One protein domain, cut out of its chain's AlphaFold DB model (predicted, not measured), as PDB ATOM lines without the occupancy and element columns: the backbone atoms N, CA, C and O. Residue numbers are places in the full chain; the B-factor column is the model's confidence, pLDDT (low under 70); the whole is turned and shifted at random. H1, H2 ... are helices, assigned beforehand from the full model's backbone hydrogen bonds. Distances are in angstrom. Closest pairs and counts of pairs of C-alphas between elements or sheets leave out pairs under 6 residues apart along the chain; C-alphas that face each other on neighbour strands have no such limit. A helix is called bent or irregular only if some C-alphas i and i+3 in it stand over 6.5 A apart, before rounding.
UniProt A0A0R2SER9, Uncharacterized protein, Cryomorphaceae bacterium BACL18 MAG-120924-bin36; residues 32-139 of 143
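AT A GLANCE: This is residues 32 to 139 of the 143 residues of an uncharacterized protein of Cryomorphaceae bacterium BACL18 MAG-120924-bin36 (UniProt A0A0R2SER9). Two long helices, H2 and H5, run side by side in opposite ways and make the length of the model; H1 packs across them at one end, beside the beginning of H2 and the last part of H5, and at the other end a small head is made by the helical hairpin of H3 and H4. The printed part has 108 residues with five named helices, in the order H1, H2, H3, H4, H5 along the chain, and no named strand; the class is all helix. The whole is loose, with a radius of gyration of the C-alphas of 18.1 A, and the C-alphas span 56 by 27 by 19 A, only just a rod.

IN THESE COORDINATES: H1 is residues 32 to 47, 22.4 A from first to last C-alpha, and begins at C-alpha 32 at (-108.378, -29.251, 7.416). H2, residues 54 to 83, is the longest helix at 40.7 A, has a kink of 26 degrees near residue 71, and ends at C-alpha 83 at (-90.051, -15.580, 3.223). H2 is neither bent nor irregular, but only just: C-alphas 80 and 83 are 6.1 A apart. H3 is residues 87 to 97, 15.5 A, and H4 is residues 103 to 109, 9.9 A. H5, residues 112 to 138, measures 37.5 A and ends at C-alpha 138 at (-118.429, -43.972, 0.659).

HOW THE PARTS SIT: The helix packing is mostly crossed: of the four pairs that touch, H2 and H5 alone stand at a shallow tilt. H1 and H2 form a helical hairpin and only just touch, with 3 pairs of C-alphas within 8 A, through residues 37 to 41 and 57 to 61 alone; the closest C-alphas, of Leu 41 and Ala 57, are 6.8 A apart. Their lines stand at a steep tilt of 41 degrees, opposite ways. H1 touches H5 at a steep tilt of 50 degrees, the same way, with residues 127 to 138 of H5 alone; the closest C-alphas are those of Ile 38 and Ala 134, 6.5 A apart. H2 and H5 touch at a shallow tilt of 28 degrees, opposite ways, and their closest C-alphas, of Gly 65 and Pro 124, are 3.8 A apart. H2 and H3 are close but not clearly touching, about perpendicular at 86 degrees, with the C-alphas of Phe 80 and Phe 87 closest at 6.6 A. H3 and H4 touch as a helical hairpin at a steep tilt of 40 degrees, opposite ways, closest at the C-alphas of Ile 92 and Ala 106, 5.3 A apart. H4 and H5 are close but not clearly touching, with the C-alphas of Ala 108 and Asn 114 closest at 7.7 A. H3 and H5 are apart, but only just, with their closest C-alphas 8.0 A apart; H1 is apart from H3 and H4, and H2 from H4. In H1, H3 and H4 every O i to N i+4 pair is within hydrogen-bond range, against 25 of 26 in H2 and 21 of 23 in H5.

THE WHOLE: The two C-alphas farthest apart are those of Gly 49 and Asp 97, at 57.2 A. The printed part has no cut. The links H2 to H3, H3 to H4 and H4 to H5 are tight, H1 to H2 is short, and no link is long. The mean pLDDT of the printed part is 96.6, and no printed residue is under 70.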
ATOM      1  N   PRO A  32    -107.713 -29.837   8.574       95.06
ATOM      2  CA  PRO A  32    -108.378 -29.251   7.416       95.06
ATOM      3  C   PRO A  32    -108.033 -29.984   6.114       95.06
ATOM      4  O   PRO A  32    -108.877 -30.051   5.223       95.06
ATOM      5  N   SER A  33    -106.837 -30.571   5.990       94.38
ATOM      6  CA  SER A  33    -106.452 -31.307   4.776       94.38
ATOM      7  C   SER A  33    -107.305 -32.561   4.574       94.38
ATOM      8  O   SER A  33    -107.831 -32.772   3.484       94.38
ATOM      9  N   VAL A  34    -107.515 -33.357   5.627       94.81
ATOM     10  CA  VAL A  34    -108.387 -34.542   5.592       94.81
ATOM     11  C   VAL A  34    -109.836 -34.143   5.327       94.81
ATOM     12  O   VAL A  34    -110.498 -34.775   4.506       94.81
ATOM     13  N   ALA A  35    -110.325 -33.069   5.954       95.75
ATOM     14  CA  ALA A  35    -111.675 -32.569   5.701       95.75
ATOM     15  C   ALA A  35    -111.886 -32.201   4.220       95.75
ATOM     16  O   ALA A  35    -112.884 -32.604   3.620       95.75
ATOM     17  N   ILE A  36    -110.920 -31.506   3.605       95.44
ATOM     18  CA  ILE A  36    -110.956 -31.155   2.176       95.44
ATOM     19  C   ILE A  36    -110.891 -32.409   1.297       95.44
ATOM     20  O   ILE A  36    -111.638 -32.501   0.327       95.44
ATOM     21  N   MET A  37    -110.045 -33.386   1.634       94.88
ATOM     22  CA  MET A  37    -109.949 -34.652   0.896       94.88
ATOM     23  C   MET A  37    -111.276 -35.421   0.905       94.88
ATOM     24  O   MET A  37    -111.758 -35.835  -0.149       94.88
ATOM     25  N   ILE A  38    -111.901 -35.560   2.078       95.62
ATOM     26  CA  ILE A  38    -113.200 -36.229   2.228       95.62
ATOM     27  C   ILE A  38    -114.281 -35.476   1.450       95.62
ATOM     28  O   ILE A  38    -115.068 -36.094   0.733       95.62
ATOM     29  N   TRP A  39    -114.307 -34.145   1.537       96.56
ATOM     30  CA  TRP A  39    -115.260 -33.342   0.773       96.56
ATOM     31  C   TRP A  39    -115.047 -33.490  -0.739       96.56
ATOM     32  O   TRP A  39    -116.008 -33.693  -1.481       96.56
ATOM     33  N   GLY A  40    -113.795 -33.496  -1.196       96.06
ATOM     34  CA  GLY A  40    -113.456 -33.782  -2.587       96.06
ATOM     35  C   GLY A  40    -113.965 -35.153  -3.038       96.06
ATOM     36  O   GLY A  40    -114.453 -35.291  -4.159       96.06
ATOM     37  N   LEU A  41    -113.915 -36.164  -2.169       96.06
ATOM     38  CA  LEU A  41    -114.441 -37.496  -2.466       96.06
ATOM     39  C   LEU A  41    -115.978 -37.522  -2.547       96.06
ATOM     40  O   LEU A  41    -116.536 -38.170  -3.433       96.06
ATOM     41  N   PHE A  42    -116.677 -36.778  -1.683       96.50
ATOM     42  CA  PHE A  42    -118.128 -36.581  -1.797       96.50
ATOM     43  C   PHE A  42    -118.515 -35.881  -3.101       96.50
ATOM     44  O   PHE A  42    -119.446 -36.323  -3.775       96.50
ATOM     45  N   ALA A  43    -117.790 -34.824  -3.473       96.44
ATOM     46  CA  ALA A  43    -118.004 -34.123  -4.735       96.44
ATOM     47  C   ALA A  43    -117.812 -35.076  -5.922       96.44
ATOM     48  O   ALA A  43    -118.672 -35.157  -6.795       96.44
ATOM     49  N   ARG A  44    -116.758 -35.901  -5.889       95.19
ATOM     50  CA  ARG A  44    -116.516 -36.913  -6.918       95.19
ATOM     51  C   ARG A  44    -117.639 -37.940  -7.016       95.19
ATOM     52  O   ARG A  44    -118.047 -38.297  -8.114       95.19
ATOM     53  N   LYS A  45    -118.162 -38.412  -5.883       95.75
ATOM     54  CA  LYS A  45    -119.315 -39.320  -5.866       95.75
ATOM     55  C   LYS A  45    -120.550 -38.678  -6.501       95.75
ATOM     56  O   LYS A  45    -121.251 -39.345  -7.255       95.75
ATOM     57  N   ALA A  46    -120.805 -37.401  -6.223       96.19
ATOM     58  CA  ALA A  46    -121.918 -36.668  -6.820       96.19
ATOM     59  C   ALA A  46    -121.761 -36.504  -8.345       96.19
ATOM     60  O   ALA A  46    -122.725 -36.724  -9.074       96.19
ATOM     61  N   GLU A  47    -120.553 -36.201  -8.834       95.62
ATOM     62  CA  GLU A  47    -120.246 -36.142 -10.276       95.62
ATOM     63  C   GLU A  47    -120.508 -37.470 -10.996       95.62
ATOM     64  O   GLU A  47    -120.903 -37.483 -12.159       95.62
ATOM     65  N   LEU A  48    -120.301 -38.591 -10.301       94.56
ATOM     66  CA  LEU A  48    -120.532 -39.940 -10.816       94.56
ATOM     67  C   LEU A  48    -121.983 -40.419 -10.622       94.56
ATOM     68  O   LEU A  48    -122.257 -41.613 -10.689       94.56
ATOM     69  N   GLY A  49    -122.924 -39.512 -10.338       94.69
ATOM     70  CA  GLY A  49    -124.335 -39.863 -10.156       94.69
ATOM     71  C   GLY A  49    -124.617 -40.687  -8.895       94.69
ATOM     72  O   GLY A  49    -125.653 -41.336  -8.805       94.69
ATOM     73  N   GLY A  50    -123.707 -40.667  -7.919       93.44
ATOM     74  CA  GLY A  50    -123.794 -41.462  -6.696       93.44
ATOM     75  C   GLY A  50    -123.006 -42.771  -6.742       93.44
ATOM     76  O   GLY A  50    -122.765 -43.343  -5.677       93.44
ATOM     77  N   ASP A  51    -122.537 -43.202  -7.915       94.06
ATOM     78  CA  ASP A  51    -121.784 -44.444  -8.078       94.06
ATOM     79  C   ASP A  51    -120.279 -44.203  -8.022       94.06
ATOM     80  O   ASP A  51    -119.623 -43.871  -9.005       94.06
ATOM     81  N   LEU A  52    -119.722 -44.389  -6.827       96.50
ATOM     82  CA  LEU A  52    -118.294 -44.267  -6.577       96.50
ATOM     83  C   LEU A  52    -117.714 -45.639  -6.259       96.50
ATOM     84  O   LEU A  52    -118.042 -46.241  -5.232       96.50
ATOM     85  N   THR A  53    -116.790 -46.100  -7.090       97.44
ATOM     86  CA  THR A  53    -116.104 -47.367  -6.847       97.44
ATOM     87  C   THR A  53    -114.893 -47.175  -5.939       97.44
ATOM     88  O   THR A  53    -114.293 -46.096  -5.878       97.44
ATOM     89  N   TYR A  54    -114.501 -48.216  -5.201       97.25
ATOM     90  CA  TYR A  54    -113.353 -48.124  -4.291       97.25
ATOM     91  C   TYR A  54    -112.051 -47.780  -5.030       97.25
ATOM     92  O   TYR A  54    -111.266 -46.956  -4.562       97.25
ATOM     93  N   VAL A  55    -111.844 -48.343  -6.225       96.19
ATOM     94  CA  VAL A  55    -110.676 -48.029  -7.066       96.19
ATOM     95  C   VAL A  55    -110.693 -46.570  -7.519       96.19
ATOM     96  O   VAL A  55    -109.650 -45.917  -7.506       96.19
ATOM     97  N   GLN A  56    -111.862 -46.024  -7.864       96.62
ATOM     98  CA  GLN A  56    -111.990 -44.606  -8.208       96.62
ATOM     99  C   GLN A  56    -111.686 -43.697  -7.011       96.62
ATOM    100  O   GLN A  56    -111.010 -42.682  -7.180       96.62
ATOM    101  N   ALA A  57    -112.121 -44.075  -5.805       97.19
ATOM    102  CA  ALA A  57    -111.798 -43.342  -4.583       97.19
ATOM    103  C   ALA A  57    -110.280 -43.291  -4.339       97.19
ATOM    104  O   ALA A  57    -109.723 -42.210  -4.123       97.19
ATOM    105  N   LEU A  58    -109.595 -44.437  -4.442       97.62
ATOM    106  CA  LEU A  58    -108.135 -44.517  -4.318       97.62
ATOM    107  C   LEU A  58    -107.420 -43.707  -5.405       97.62
ATOM    108  O   LEU A  58    -106.503 -42.946  -5.100       97.62
ATOM    109  N   GLY A  59    -107.861 -43.839  -6.658       96.81
ATOM    110  CA  GLY A  59    -107.294 -43.119  -7.795       96.81
ATOM    111  C   GLY A  59    -107.412 -41.603  -7.645       96.81
ATOM    112  O   GLY A  59    -106.449 -40.887  -7.907       96.81
ATOM    113  N   GLN A  60    -108.548 -41.111  -7.141       96.69
ATOM    114  CA  GLN A  60    -108.704 -39.695  -6.811       96.69
ATOM    115  C   GLN A  60    -107.722 -39.263  -5.718       96.69
ATOM    116  O   GLN A  60    -107.080 -38.225  -5.858       96.69
ATOM    117  N   GLY A  61    -107.587 -40.051  -4.647       96.94
ATOM    118  CA  GLY A  61    -106.690 -39.723  -3.540       96.94
ATOM    119  C   GLY A  61    -105.233 -39.632  -3.988       96.94
ATOM    120  O   GLY A  61    -104.537 -38.676  -3.649       96.94
ATOM    121  N   LEU A  62    -104.803 -40.585  -4.818       97.50
ATOM    122  CA  LEU A  62    -103.474 -40.595  -5.417       97.50
ATOM    123  C   LEU A  62    -103.265 -39.413  -6.371       97.50
ATOM    124  O   LEU A  62    -102.236 -38.748  -6.291       97.50
ATOM    125  N   GLY A  63    -104.234 -39.136  -7.248       97.12
ATOM    126  CA  GLY A  63    -104.156 -38.031  -8.205       97.12
ATOM    127  C   GLY A  63    -104.035 -36.677  -7.510       97.12
ATOM    128  O   GLY A  63    -103.115 -35.914  -7.801       97.12
ATOM    129  N   VAL A  64    -104.902 -36.414  -6.527       96.12
ATOM    130  CA  VAL A  64    -104.841 -35.190  -5.714       96.12
ATOM    131  C   VAL A  64    -103.520 -35.115  -4.952       96.12
ATOM    132  O   VAL A  64    -102.851 -34.085  -4.999       96.12
ATOM    133  N   GLY A  65    -103.106 -36.202  -4.295       96.69
ATOM    134  CA  GLY A  65    -101.853 -36.249  -3.546       96.69
ATOM    135  C   GLY A  65    -100.618 -35.990  -4.417       96.69
ATOM    136  O   GLY A  65     -99.738 -35.239  -4.007       96.69
ATOM    137  N   ALA A  66    -100.574 -36.526  -5.640       97.00
ATOM    138  CA  ALA A  66     -99.503 -36.265  -6.603       97.00
ATOM    139  C   ALA A  66     -99.459 -34.798  -7.045       97.00
ATOM    140  O   ALA A  66     -98.390 -34.185  -7.041       97.00
ATOM    141  N   THR A  67    -100.613 -34.204  -7.370       96.06
ATOM    142  CA  THR A  67    -100.691 -32.774  -7.700       96.06
ATOM    143  C   THR A  67    -100.222 -31.912  -6.532       96.06
ATOM    144  O   THR A  67     -99.415 -31.003  -6.726       96.06
ATOM    145  N   VAL A  68    -100.681 -32.215  -5.313       95.62
ATOM    146  CA  VAL A  68    -100.259 -31.500  -4.105       95.62
ATOM    147  C   VAL A  68     -98.757 -31.643  -3.896       95.62
ATOM    148  O   VAL A  68     -98.103 -30.623  -3.739       95.62
ATOM    149  N   GLY A  69     -98.193 -32.851  -3.974       96.00
ATOM    150  CA  GLY A  69     -96.761 -33.084  -3.772       96.00
ATOM    151  C   GLY A  69     -95.875 -32.255  -4.705       96.00
ATOM    152  O   GLY A  69     -94.915 -31.637  -4.252       96.00
ATOM    153  N   ILE A  70     -96.235 -32.160  -5.991       95.44
ATOM    154  CA  ILE A  70     -95.510 -31.326  -6.964       95.44
ATOM    155  C   ILE A  70     -95.613 -29.839  -6.597       95.44
ATOM    156  O   ILE A  70     -94.603 -29.133  -6.557       95.44
ATOM    157  N   LEU A  71     -96.823 -29.357  -6.295       96.44
ATOM    158  CA  LEU A  71     -97.039 -27.961  -5.905       96.44
ATOM    159  C   LEU A  71     -96.325 -27.618  -4.589       96.44
ATOM    160  O   LEU A  71     -95.802 -26.513  -4.445       96.44
ATOM    161  N   SER A  72     -96.263 -28.565  -3.652       96.12
ATOM    162  CA  SER A  72     -95.607 -28.413  -2.357       96.12
ATOM    163  C   SER A  72     -94.122 -28.110  -2.491       96.12
ATOM    164  O   SER A  72     -93.632 -27.255  -1.759       96.12
ATOM    165  N   VAL A  73     -93.415 -28.741  -3.435       96.88
ATOM    166  CA  VAL A  73     -91.988 -28.465  -3.680       96.88
ATOM    167  C   VAL A  73     -91.780 -27.007  -4.092       96.88
ATOM    168  O   VAL A  73     -90.935 -26.318  -3.524       96.88
ATOM    169  N   GLY A  74     -92.589 -26.506  -5.033       97.12
ATOM    170  CA  GLY A  74     -92.515 -25.110  -5.475       97.12
ATOM    171  C   GLY A  74     -92.875 -24.120  -4.365       97.12
ATOM    172  O   GLY A  74     -92.184 -23.124  -4.167       97.12
ATOM    173  N   ILE A  75     -93.919 -24.424  -3.591       96.88
ATOM    174  CA  ILE A  75     -94.340 -23.615  -2.439       96.88
ATOM    175  C   ILE A  75     -93.235 -23.548  -1.379       96.88
ATOM    176  O   ILE A  75     -92.911 -22.461  -0.905       96.88
ATOM    177  N   GLN A  76     -92.645 -24.690  -1.018       97.19
ATOM    178  CA  GLN A  76     -91.551 -24.754  -0.050       97.19
ATOM    179  C   GLN A  76     -90.318 -24.006  -0.550       97.19
ATOM    180  O   GLN A  76     -89.714 -23.267   0.220       97.19
ATOM    181  N   TYR A  77     -89.979 -24.135  -1.835       97.56
ATOM    182  CA  TYR A  77     -88.865 -23.397  -2.424       97.56
ATOM    183  C   TYR A  77     -89.058 -21.887  -2.270       97.56
ATOM    184  O   TYR A  77     -88.175 -21.199  -1.759       97.56
ATOM    185  N   LEU A  78     -90.231 -21.372  -2.655       97.75
ATOM    186  CA  LEU A  78     -90.541 -19.949  -2.529       97.75
ATOM    187  C   LEU A  78     -90.487 -19.490  -1.071       97.75
ATOM    188  O   LEU A  78     -89.913 -18.446  -0.766       97.75
ATOM    189  N   PHE A  79     -91.057 -20.283  -0.166       98.12
ATOM    190  CA  PHE A  79     -91.121 -19.945   1.246       98.12
ATOM    191  C   PHE A  79     -89.734 -19.906   1.898       98.12
ATOM    192  O   PHE A  79     -89.367 -18.891   2.488       98.12
ATOM    193  N   PHE A  80     -88.939 -20.967   1.751       97.69
ATOM    194  CA  PHE A  80     -87.607 -21.052   2.353       97.69
ATOM    195  C   PHE A  80     -86.564 -20.179   1.652       97.69
ATOM    196  O   PHE A  80     -85.512 -19.944   2.221       97.69
ATOM    197  N   THR A  81     -86.828 -19.681   0.443       97.25
ATOM    198  CA  THR A  81     -85.898 -18.771  -0.247       97.25
ATOM    199  C   THR A  81     -86.213 -17.306   0.045       97.25
ATOM    200  O   THR A  81     -85.300 -16.520   0.284       97.25
ATOM    201  N   TYR A  82     -87.494 -16.920   0.036       97.69
ATOM    202  CA  TYR A  82     -87.889 -15.505   0.029       97.69
ATOM    203  C   TYR A  82     -88.626 -15.041   1.285       97.69
ATOM    204  O   TYR A  82     -88.657 -13.842   1.545       97.69
ATOM    205  N   ILE A  83     -89.236 -15.948   2.053       97.31
ATOM    206  CA  ILE A  83     -90.051 -15.580   3.223       97.31
ATOM    207  C   ILE A  83     -89.310 -15.885   4.522       97.31
ATOM    208  O   ILE A  83     -89.197 -15.013   5.381       97.31
ATOM    209  N   ASN A  84     -88.789 -17.105   4.662       97.62
ATOM    210  CA  ASN A  84     -88.001 -17.512   5.819       97.62
ATOM    211  C   ASN A  84     -86.686 -18.194   5.391       97.62
ATOM    212  O   ASN A  84     -86.578 -19.421   5.483       97.62
ATOM    213  N   PRO A  85     -85.680 -17.416   4.942       97.50
ATOM    214  CA  PRO A  85     -84.373 -17.944   4.537       97.50
ATOM    215  C   PRO A  85     -83.580 -18.582   5.682       97.50
ATOM    216  O   PRO A  85     -82.703 -19.407   5.434       97.50
ATOM    217  N   ASN A  86     -83.903 -18.248   6.933       97.56
ATOM    218  CA  ASN A  86     -83.199 -18.761   8.107       97.56
ATOM    219  C   ASN A  86     -83.803 -20.059   8.656       97.56
ATOM    220  O   ASN A  86     -83.211 -20.643   9.558       97.56
ATOM    221  N   PHE A  87     -84.926 -20.541   8.102       98.00
ATOM    222  CA  PHE A  87     -85.659 -21.703   8.612       98.00
ATOM    223  C   PHE A  87     -84.735 -22.884   8.932       98.00
ATOM    224  O   PHE A  87     -84.680 -23.343  10.066       98.00
ATOM    225  N   PHE A  88     -83.958 -23.356   7.956       98.19
ATOM    226  CA  PHE A  88     -83.109 -24.528   8.167       98.19
ATOM    227  C   PHE A  88     -82.010 -24.271   9.203       98.19
ATOM    228  O   PHE A  88     -81.802 -25.104  10.079       98.19
ATOM    229  N   ALA A  89     -81.358 -23.107   9.158       98.00
ATOM    230  CA  ALA A  89     -80.301 -22.753  10.104       98.00
ATOM    231  C   ALA A  89     -80.824 -22.667  11.549       98.00
ATOM    232  O   ALA A  89     -80.186 -23.181  12.470       98.00
ATOM    233  N   ASP A  90     -82.001 -22.069  11.746       97.88
ATOM    234  CA  ASP A  90     -82.625 -21.937  13.062       97.88
ATOM    235  C   ASP A  90     -83.031 -23.306  13.635       97.88
ATOM    236  O   ASP A  90     -82.792 -23.567  14.817       97.88
ATOM    237  N   PHE A  91     -83.564 -24.208  12.803       98.00
ATOM    238  CA  PHE A  91     -83.908 -25.575  13.208       98.00
ATOM    239  C   PHE A  91     -82.683 -26.448  13.497       98.00
ATOM    240  O   PHE A  91     -82.701 -27.193  14.478       98.00
ATOM    241  N   ILE A  92     -81.614 -26.336  12.701       98.44
ATOM    242  CA  ILE A  92     -80.348 -27.039  12.960       98.44
ATOM    243  C   ILE A  92     -79.785 -26.602  14.309       98.44
ATOM    244  O   ILE A  92     -79.533 -27.449  15.166       98.44
ATOM    245  N   ARG A  93     -79.650 -25.286  14.527       98.12
ATOM    246  CA  ARG A  93     -79.153 -24.734  15.793       98.12
ATOM    247  C   ARG A  93     -79.997 -25.223  16.964       98.12
ATOM    248  O   ARG A  93     -79.452 -25.749  17.924       98.12
ATOM    249  N   TYR A  94     -81.323 -25.118  16.864       97.69
ATOM    250  CA  TYR A  94     -82.213 -25.580  17.925       97.69
ATOM    251  C   TYR A  94     -82.040 -27.075  18.231       97.69
ATOM    252  O   TYR A  94     -81.960 -27.450  19.400       97.69
ATOM    253  N   ALA A  95     -81.962 -27.930  17.206       97.56
ATOM    254  CA  ALA A  95     -81.803 -29.367  17.392       97.56
ATOM    255  C   ALA A  95     -80.468 -29.727  18.065       97.56
ATOM    256  O   ALA A  95     -80.447 -30.589  18.945       97.56
ATOM    257  N   VAL A  96     -79.380 -29.052  17.687       98.19
ATOM    258  CA  VAL A  96     -78.042 -29.271  18.256       98.19
ATOM    259  C   VAL A  96     -77.951 -28.729  19.684       98.19
ATOM    260  O   VAL A  96     -77.547 -29.464  20.586       98.19
ATOM    261  N   ASP A  97     -78.393 -27.491  19.918       97.81
ATOM    262  CA  ASP A  97     -78.336 -26.831  21.232       97.81
ATOM    263  C   ASP A  97     -79.151 -27.585  22.293       97.81
ATOM    264  O   ASP A  97     -78.788 -27.605  23.469       97.81
ATOM    265  N   ASN A  98     -80.236 -28.247  21.878       97.06
ATOM    266  CA  ASN A  98     -81.099 -29.042  22.756       97.06
ATOM    267  C   ASN A  98     -80.767 -30.543  22.743       97.06
ATOM    268  O   ASN A  98     -81.552 -31.337  23.259       97.06
ATOM    269  N   GLN A  99     -79.630 -30.948  22.163       97.00
ATOM    270  CA  GLN A  99     -79.163 -32.343  22.126       97.00
ATOM    271  C   GLN A  99     -80.169 -33.328  21.494       97.00
ATOM    272  O   GLN A  99     -80.168 -34.519  21.804       97.00
ATOM    273  N   LEU A 100     -81.029 -32.843  20.594       95.94
ATOM    274  CA  LEU A 100     -82.013 -33.655  19.871       95.94
ATOM    275  C   LEU A 100     -81.381 -34.382  18.675       95.94
ATOM    276  O   LEU A 100     -81.891 -35.412  18.239       95.94
ATOM    277  N   ALA A 101     -80.283 -33.842  18.141       96.81
ATOM    278  CA  ALA A 101     -79.514 -34.419  17.045       96.81
ATOM    279  C   ALA A 101     -78.046 -33.965  17.102       96.81
ATOM    280  O   ALA A 101     -77.725 -32.921  17.672       96.81
ATOM    281  N   THR A 102     -77.151 -34.731  16.475       97.94
ATOM    282  CA  THR A 102     -75.800 -34.246  16.148       97.94
ATOM    283  C   THR A 102     -75.874 -33.232  15.005       97.94
ATOM    284  O   THR A 102     -76.854 -33.218  14.259       97.94
ATOM    285  N   LEU A 103     -74.834 -32.408  14.837       97.81
ATOM    286  CA  LEU A 103     -74.770 -31.434  13.740       97.81
ATOM    287  C   LEU A 103     -74.960 -32.107  12.373       97.81
ATOM    288  O   LEU A 103     -75.871 -31.735  11.641       97.81
ATOM    289  N   ASP A 104     -74.194 -33.163  12.092       97.88
ATOM    290  CA  ASP A 104     -74.273 -33.897  10.821       97.88
ATOM    291  C   ASP A 104     -75.682 -34.455  10.554       97.88
ATOM    292  O   ASP A 104     -76.194 -34.387   9.435       97.88
ATOM    293  N   ALA A 105     -76.344 -34.990  11.587       97.81
ATOM    294  CA  ALA A 105     -77.701 -35.516  11.460       97.81
ATOM    295  C   ALA A 105     -78.724 -34.394  11.225       97.81
ATOM    296  O   ALA A 105     -79.652 -34.556  10.430       97.81
ATOM    297  N   ALA A 106     -78.550 -33.253  11.895       97.75
ATOM    298  CA  ALA A 106     -79.405 -32.091  11.725       97.75
ATOM    299  C   ALA A 106     -79.264 -31.491  10.318       97.75
ATOM    300  O   ALA A 106     -80.278 -31.238   9.678       97.75
ATOM    301  N   GLU A 107     -78.049 -31.330   9.792       97.88
ATOM    302  CA  GLU A 107     -77.809 -30.815   8.434       97.88
ATOM    303  C   GLU A 107     -78.350 -31.759   7.348       97.88
ATOM    304  O   GLU A 107     -78.962 -31.320   6.367       97.88
ATOM    305  N   ALA A 108     -78.203 -33.075   7.547       97.88
ATOM    306  CA  ALA A 108     -78.761 -34.082   6.648       97.88
ATOM    307  C   ALA A 108     -80.301 -34.070   6.626       97.88
ATOM    308  O   ALA A 108     -80.906 -34.360   5.590       97.88
ATOM    309  N   TYR A 109     -80.943 -33.719   7.744       97.19
ATOM    310  CA  TYR A 109     -82.400 -33.660   7.852       97.19
ATOM    311  C   TYR A 109     -82.984 -32.302   7.429       97.19
ATOM    312  O   TYR A 109     -83.903 -32.243   6.606       97.19
ATOM    313  N   PHE A 110     -82.472 -31.204   7.981       97.62
ATOM    314  CA  PHE A 110     -82.967 -29.843   7.786       97.62
ATOM    315  C   PHE A 110     -82.311 -29.192   6.572       97.62
ATOM    316  O   PHE A 110     -81.490 -28.286   6.676       97.62
ATOM    317  N   ASN A 111     -82.718 -29.638   5.391       97.88
ATOM    318  CA  ASN A 111     -82.358 -28.996   4.137       97.88
ATOM    319  C   ASN A 111     -83.506 -29.085   3.132       97.88
ATOM    320  O   ASN A 111     -84.398 -29.934   3.231       97.88
ATOM    321  N   PHE A 112     -83.451 -28.206   2.131       97.75
ATOM    322  CA  PHE A 112     -84.500 -28.099   1.126       97.75
ATOM    323  C   PHE A 112     -84.716 -29.401   0.350       97.75
ATOM    324  O   PHE A 112     -85.862 -29.780   0.129       97.75
ATOM    325  N   ILE A 113     -83.646 -30.106  -0.036       97.38
ATOM    326  CA  ILE A 113     -83.752 -31.339  -0.830       97.38
ATOM    327  C   ILE A 113     -84.540 -32.395  -0.052       97.38
ATOM    328  O   ILE A 113     -85.500 -32.960  -0.575       97.38
ATOM    329  N   ASN A 114     -84.180 -32.625   1.210       97.88
ATOM    330  CA  ASN A 114     -84.860 -33.598   2.051       97.88
ATOM    331  C   ASN A 114     -86.331 -33.215   2.297       97.88
ATOM    332  O   ASN A 114     -87.214 -34.066   2.211       97.88
ATOM    333  N   TYR A 115     -86.624 -31.937   2.550       97.06
ATOM    334  CA  TYR A 115     -87.999 -31.458   2.747       97.06
ATOM    335  C   TYR A 115     -88.845 -31.564   1.470       97.06
ATOM    336  O   TYR A 115     -89.998 -31.994   1.532       97.06
ATOM    337  N   ALA A 116     -88.259 -31.254   0.312       96.94
ATOM    338  CA  ALA A 116     -88.910 -31.383  -0.985       96.94
ATOM    339  C   ALA A 116     -89.247 -32.847  -1.301       96.94
ATOM    340  O   ALA A 116     -90.368 -33.140  -1.714       96.94
ATOM    341  N   ILE A 117     -88.312 -33.775  -1.058       97.44
ATOM    342  CA  ILE A 117     -88.549 -35.216  -1.232       97.44
ATOM    343  C   ILE A 117     -89.660 -35.688  -0.292       97.44
ATOM    344  O   ILE A 117     -90.601 -36.343  -0.740       97.44
ATOM    345  N   GLN A 118     -89.589 -35.325   0.991       95.81
ATOM    346  CA  GLN A 118     -90.622 -35.679   1.964       95.81
ATOM    347  C   GLN A 118     -91.995 -35.166   1.529       95.81
ATOM    348  O   GLN A 118     -92.945 -35.939   1.524       95.81
ATOM    349  N   ALA A 119     -92.111 -33.911   1.096       93.81
ATOM    350  CA  ALA A 119     -93.379 -33.355   0.632       93.81
ATOM    351  C   ALA A 119     -93.908 -34.059  -0.629       93.81
ATOM    352  O   ALA A 119     -95.088 -34.412  -0.693       93.81
ATOM    353  N   ALA A 120     -93.032 -34.305  -1.607       95.12
ATOM    354  CA  ALA A 120     -93.388 -34.951  -2.865       95.12
ATOM    355  C   ALA A 120     -93.854 -36.403  -2.677       95.12
ATOM    356  O   ALA A 120     -94.739 -36.852  -3.401       95.12
ATOM    357  N   VAL A 121     -93.287 -37.129  -1.707       96.00
ATOM    358  CA  VAL A 121     -93.631 -38.533  -1.420       96.00
ATOM    359  C   VAL A 121     -94.794 -38.647  -0.435       96.00
ATOM    360  O   VAL A 121     -95.704 -39.452  -0.641       96.00
ATOM    361  N   PHE A 122     -94.800 -37.840   0.626       94.69
ATOM    362  CA  PHE A 122     -95.816 -37.913   1.672       94.69
ATOM    363  C   PHE A 122     -97.203 -37.546   1.148       94.69
ATOM    364  O   PHE A 122     -98.170 -38.215   1.497       94.69
ATOM    365  N   ALA A 123     -97.326 -36.532   0.284       95.25
ATOM    366  CA  ALA A 123     -98.632 -36.085  -0.200       95.25
ATOM    367  C   ALA A 123     -99.413 -37.172  -0.984       95.25
ATOM    368  O   ALA A 123    -100.572 -37.415  -0.636       95.25
ATOM    369  N   PRO A 124     -98.825 -37.894  -1.962       96.00
ATOM    370  CA  PRO A 124     -99.450 -39.066  -2.585       96.00
ATOM    371  C   PRO A 124     -99.854 -40.152  -1.588       96.00
ATOM    372  O   PRO A 124    -100.968 -40.672  -1.660       96.00
ATOM    373  N   VAL A 125     -98.966 -40.484  -0.643       97.12
ATOM    374  CA  VAL A 125     -99.205 -41.538   0.354       97.12
ATOM    375  C   VAL A 125    -100.356 -41.155   1.283       97.12
ATOM    376  O   VAL A 125    -101.266 -41.953   1.500       97.12
ATOM    377  N   ALA A 126    -100.366 -39.921   1.782       95.38
ATOM    378  CA  ALA A 126    -101.421 -39.393   2.637       95.38
ATOM    379  C   ALA A 126    -102.762 -39.295   1.895       95.38
ATOM    380  O   ALA A 126    -103.803 -39.645   2.457       95.38
ATOM    381  N   GLY A 127    -102.747 -38.872   0.626       96.44
ATOM    382  CA  GLY A 127    -103.936 -38.819  -0.223       96.44
ATOM    383  C   GLY A 127    -104.546 -40.203  -0.448       96.44
ATOM    384  O   GLY A 127    -105.752 -40.387  -0.268       96.44
ATOM    385  N   LEU A 128    -103.707 -41.196  -0.759       97.25
ATOM    386  CA  LEU A 128    -104.120 -42.591  -0.892       97.25
ATOM    387  C   LEU A 128    -104.683 -43.134   0.425       97.25
ATOM    388  O   LEU A 128    -105.767 -43.707   0.425       97.25
ATOM    389  N   ALA A 129    -103.985 -42.935   1.545       97.38
ATOM    390  CA  ALA A 129    -104.407 -43.428   2.855       97.38
ATOM    391  C   ALA A 129    -105.746 -42.814   3.296       97.38
ATOM    392  O   ALA A 129    -106.646 -43.529   3.738       97.38
ATOM    393  N   THR A 130    -105.909 -41.503   3.114       96.44
ATOM    394  CA  THR A 130    -107.146 -40.792   3.467       96.44
ATOM    395  C   THR A 130    -108.327 -41.322   2.660       96.44
ATOM    396  O   THR A 130    -109.362 -41.667   3.231       96.44
ATOM    397  N   ASN A 131    -108.168 -41.458   1.339       97.12
ATOM    398  CA  ASN A 131    -109.240 -41.966   0.485       97.12
ATOM    399  C   ASN A 131    -109.439 -43.478   0.587       97.12
ATOM    400  O   ASN A 131    -110.544 -43.942   0.321       97.12
ATOM    401  N   ALA A 132    -108.433 -44.244   1.008       97.31
ATOM    402  CA  ALA A 132    -108.617 -45.645   1.360       97.31
ATOM    403  C   ALA A 132    -109.604 -45.751   2.524       97.31
ATOM    404  O   ALA A 132    -110.610 -46.443   2.412       97.31
ATOM    405  N   ILE A 133    -109.388 -44.986   3.596       97.31
ATOM    406  CA  ILE A 133    -110.278 -44.989   4.762       97.31
ATOM    407  C   ILE A 133    -111.656 -44.431   4.391       97.31
ATOM    408  O   ILE A 133    -112.664 -45.105   4.588       97.31
ATOM    409  N   ALA A 134    -111.724 -43.231   3.811       96.25
ATOM    410  CA  ALA A 134    -112.996 -42.598   3.458       96.25
ATOM    411  C   ALA A 134    -113.784 -43.413   2.415       96.25
ATOM    412  O   ALA A 134    -115.003 -43.563   2.513       96.25
ATOM    413  N   GLY A 135    -113.084 -44.009   1.449       95.62
ATOM    414  CA  GLY A 135    -113.656 -44.865   0.417       95.62
ATOM    415  C   GLY A 135    -114.300 -46.133   0.971       95.62
ATOM    416  O   GLY A 135    -115.286 -46.596   0.401       95.62
ATOM    417  N   LEU A 136    -113.839 -46.670   2.110       96.19
ATOM    418  CA  LEU A 136    -114.510 -47.809   2.751       96.19
ATOM    419  C   LEU A 136    -115.957 -47.483   3.135       96.19
ATOM    420  O   LEU A 136    -116.810 -48.363   3.011       96.19
ATOM    421  N   PHE A 137    -116.225 -46.240   3.541       95.56
ATOM    422  CA  PHE A 137    -117.553 -45.771   3.943       95.56
ATOM    423  C   PHE A 137    -118.382 -45.237   2.771       95.56
ATOM    424  O   PHE A 137    -119.606 -45.336   2.795       95.56
ATOM    425  N   LEU A 138    -117.735 -44.669   1.746       94.12
ATOM    426  CA  LEU A 138    -118.429 -43.972   0.659       94.12
ATOM    427  C   LEU A 138    -118.651 -44.801  -0.607       94.12
ATOM    428  O   LEU A 138    -119.524 -44.429  -1.399       94.12
ATOM    429  N   LYS A 139    -117.902 -45.894  -0.806       94.12
ATOM    430  CA  LYS A 139    -118.016 -46.737  -2.004       94.12
ATOM    431  C   LYS A 139    -119.417 -47.334  -2.171       94.12
ATOM    432  O   LYS A 139    -120.053 -47.719  -1.190       94.12
TER     433      LYS A 139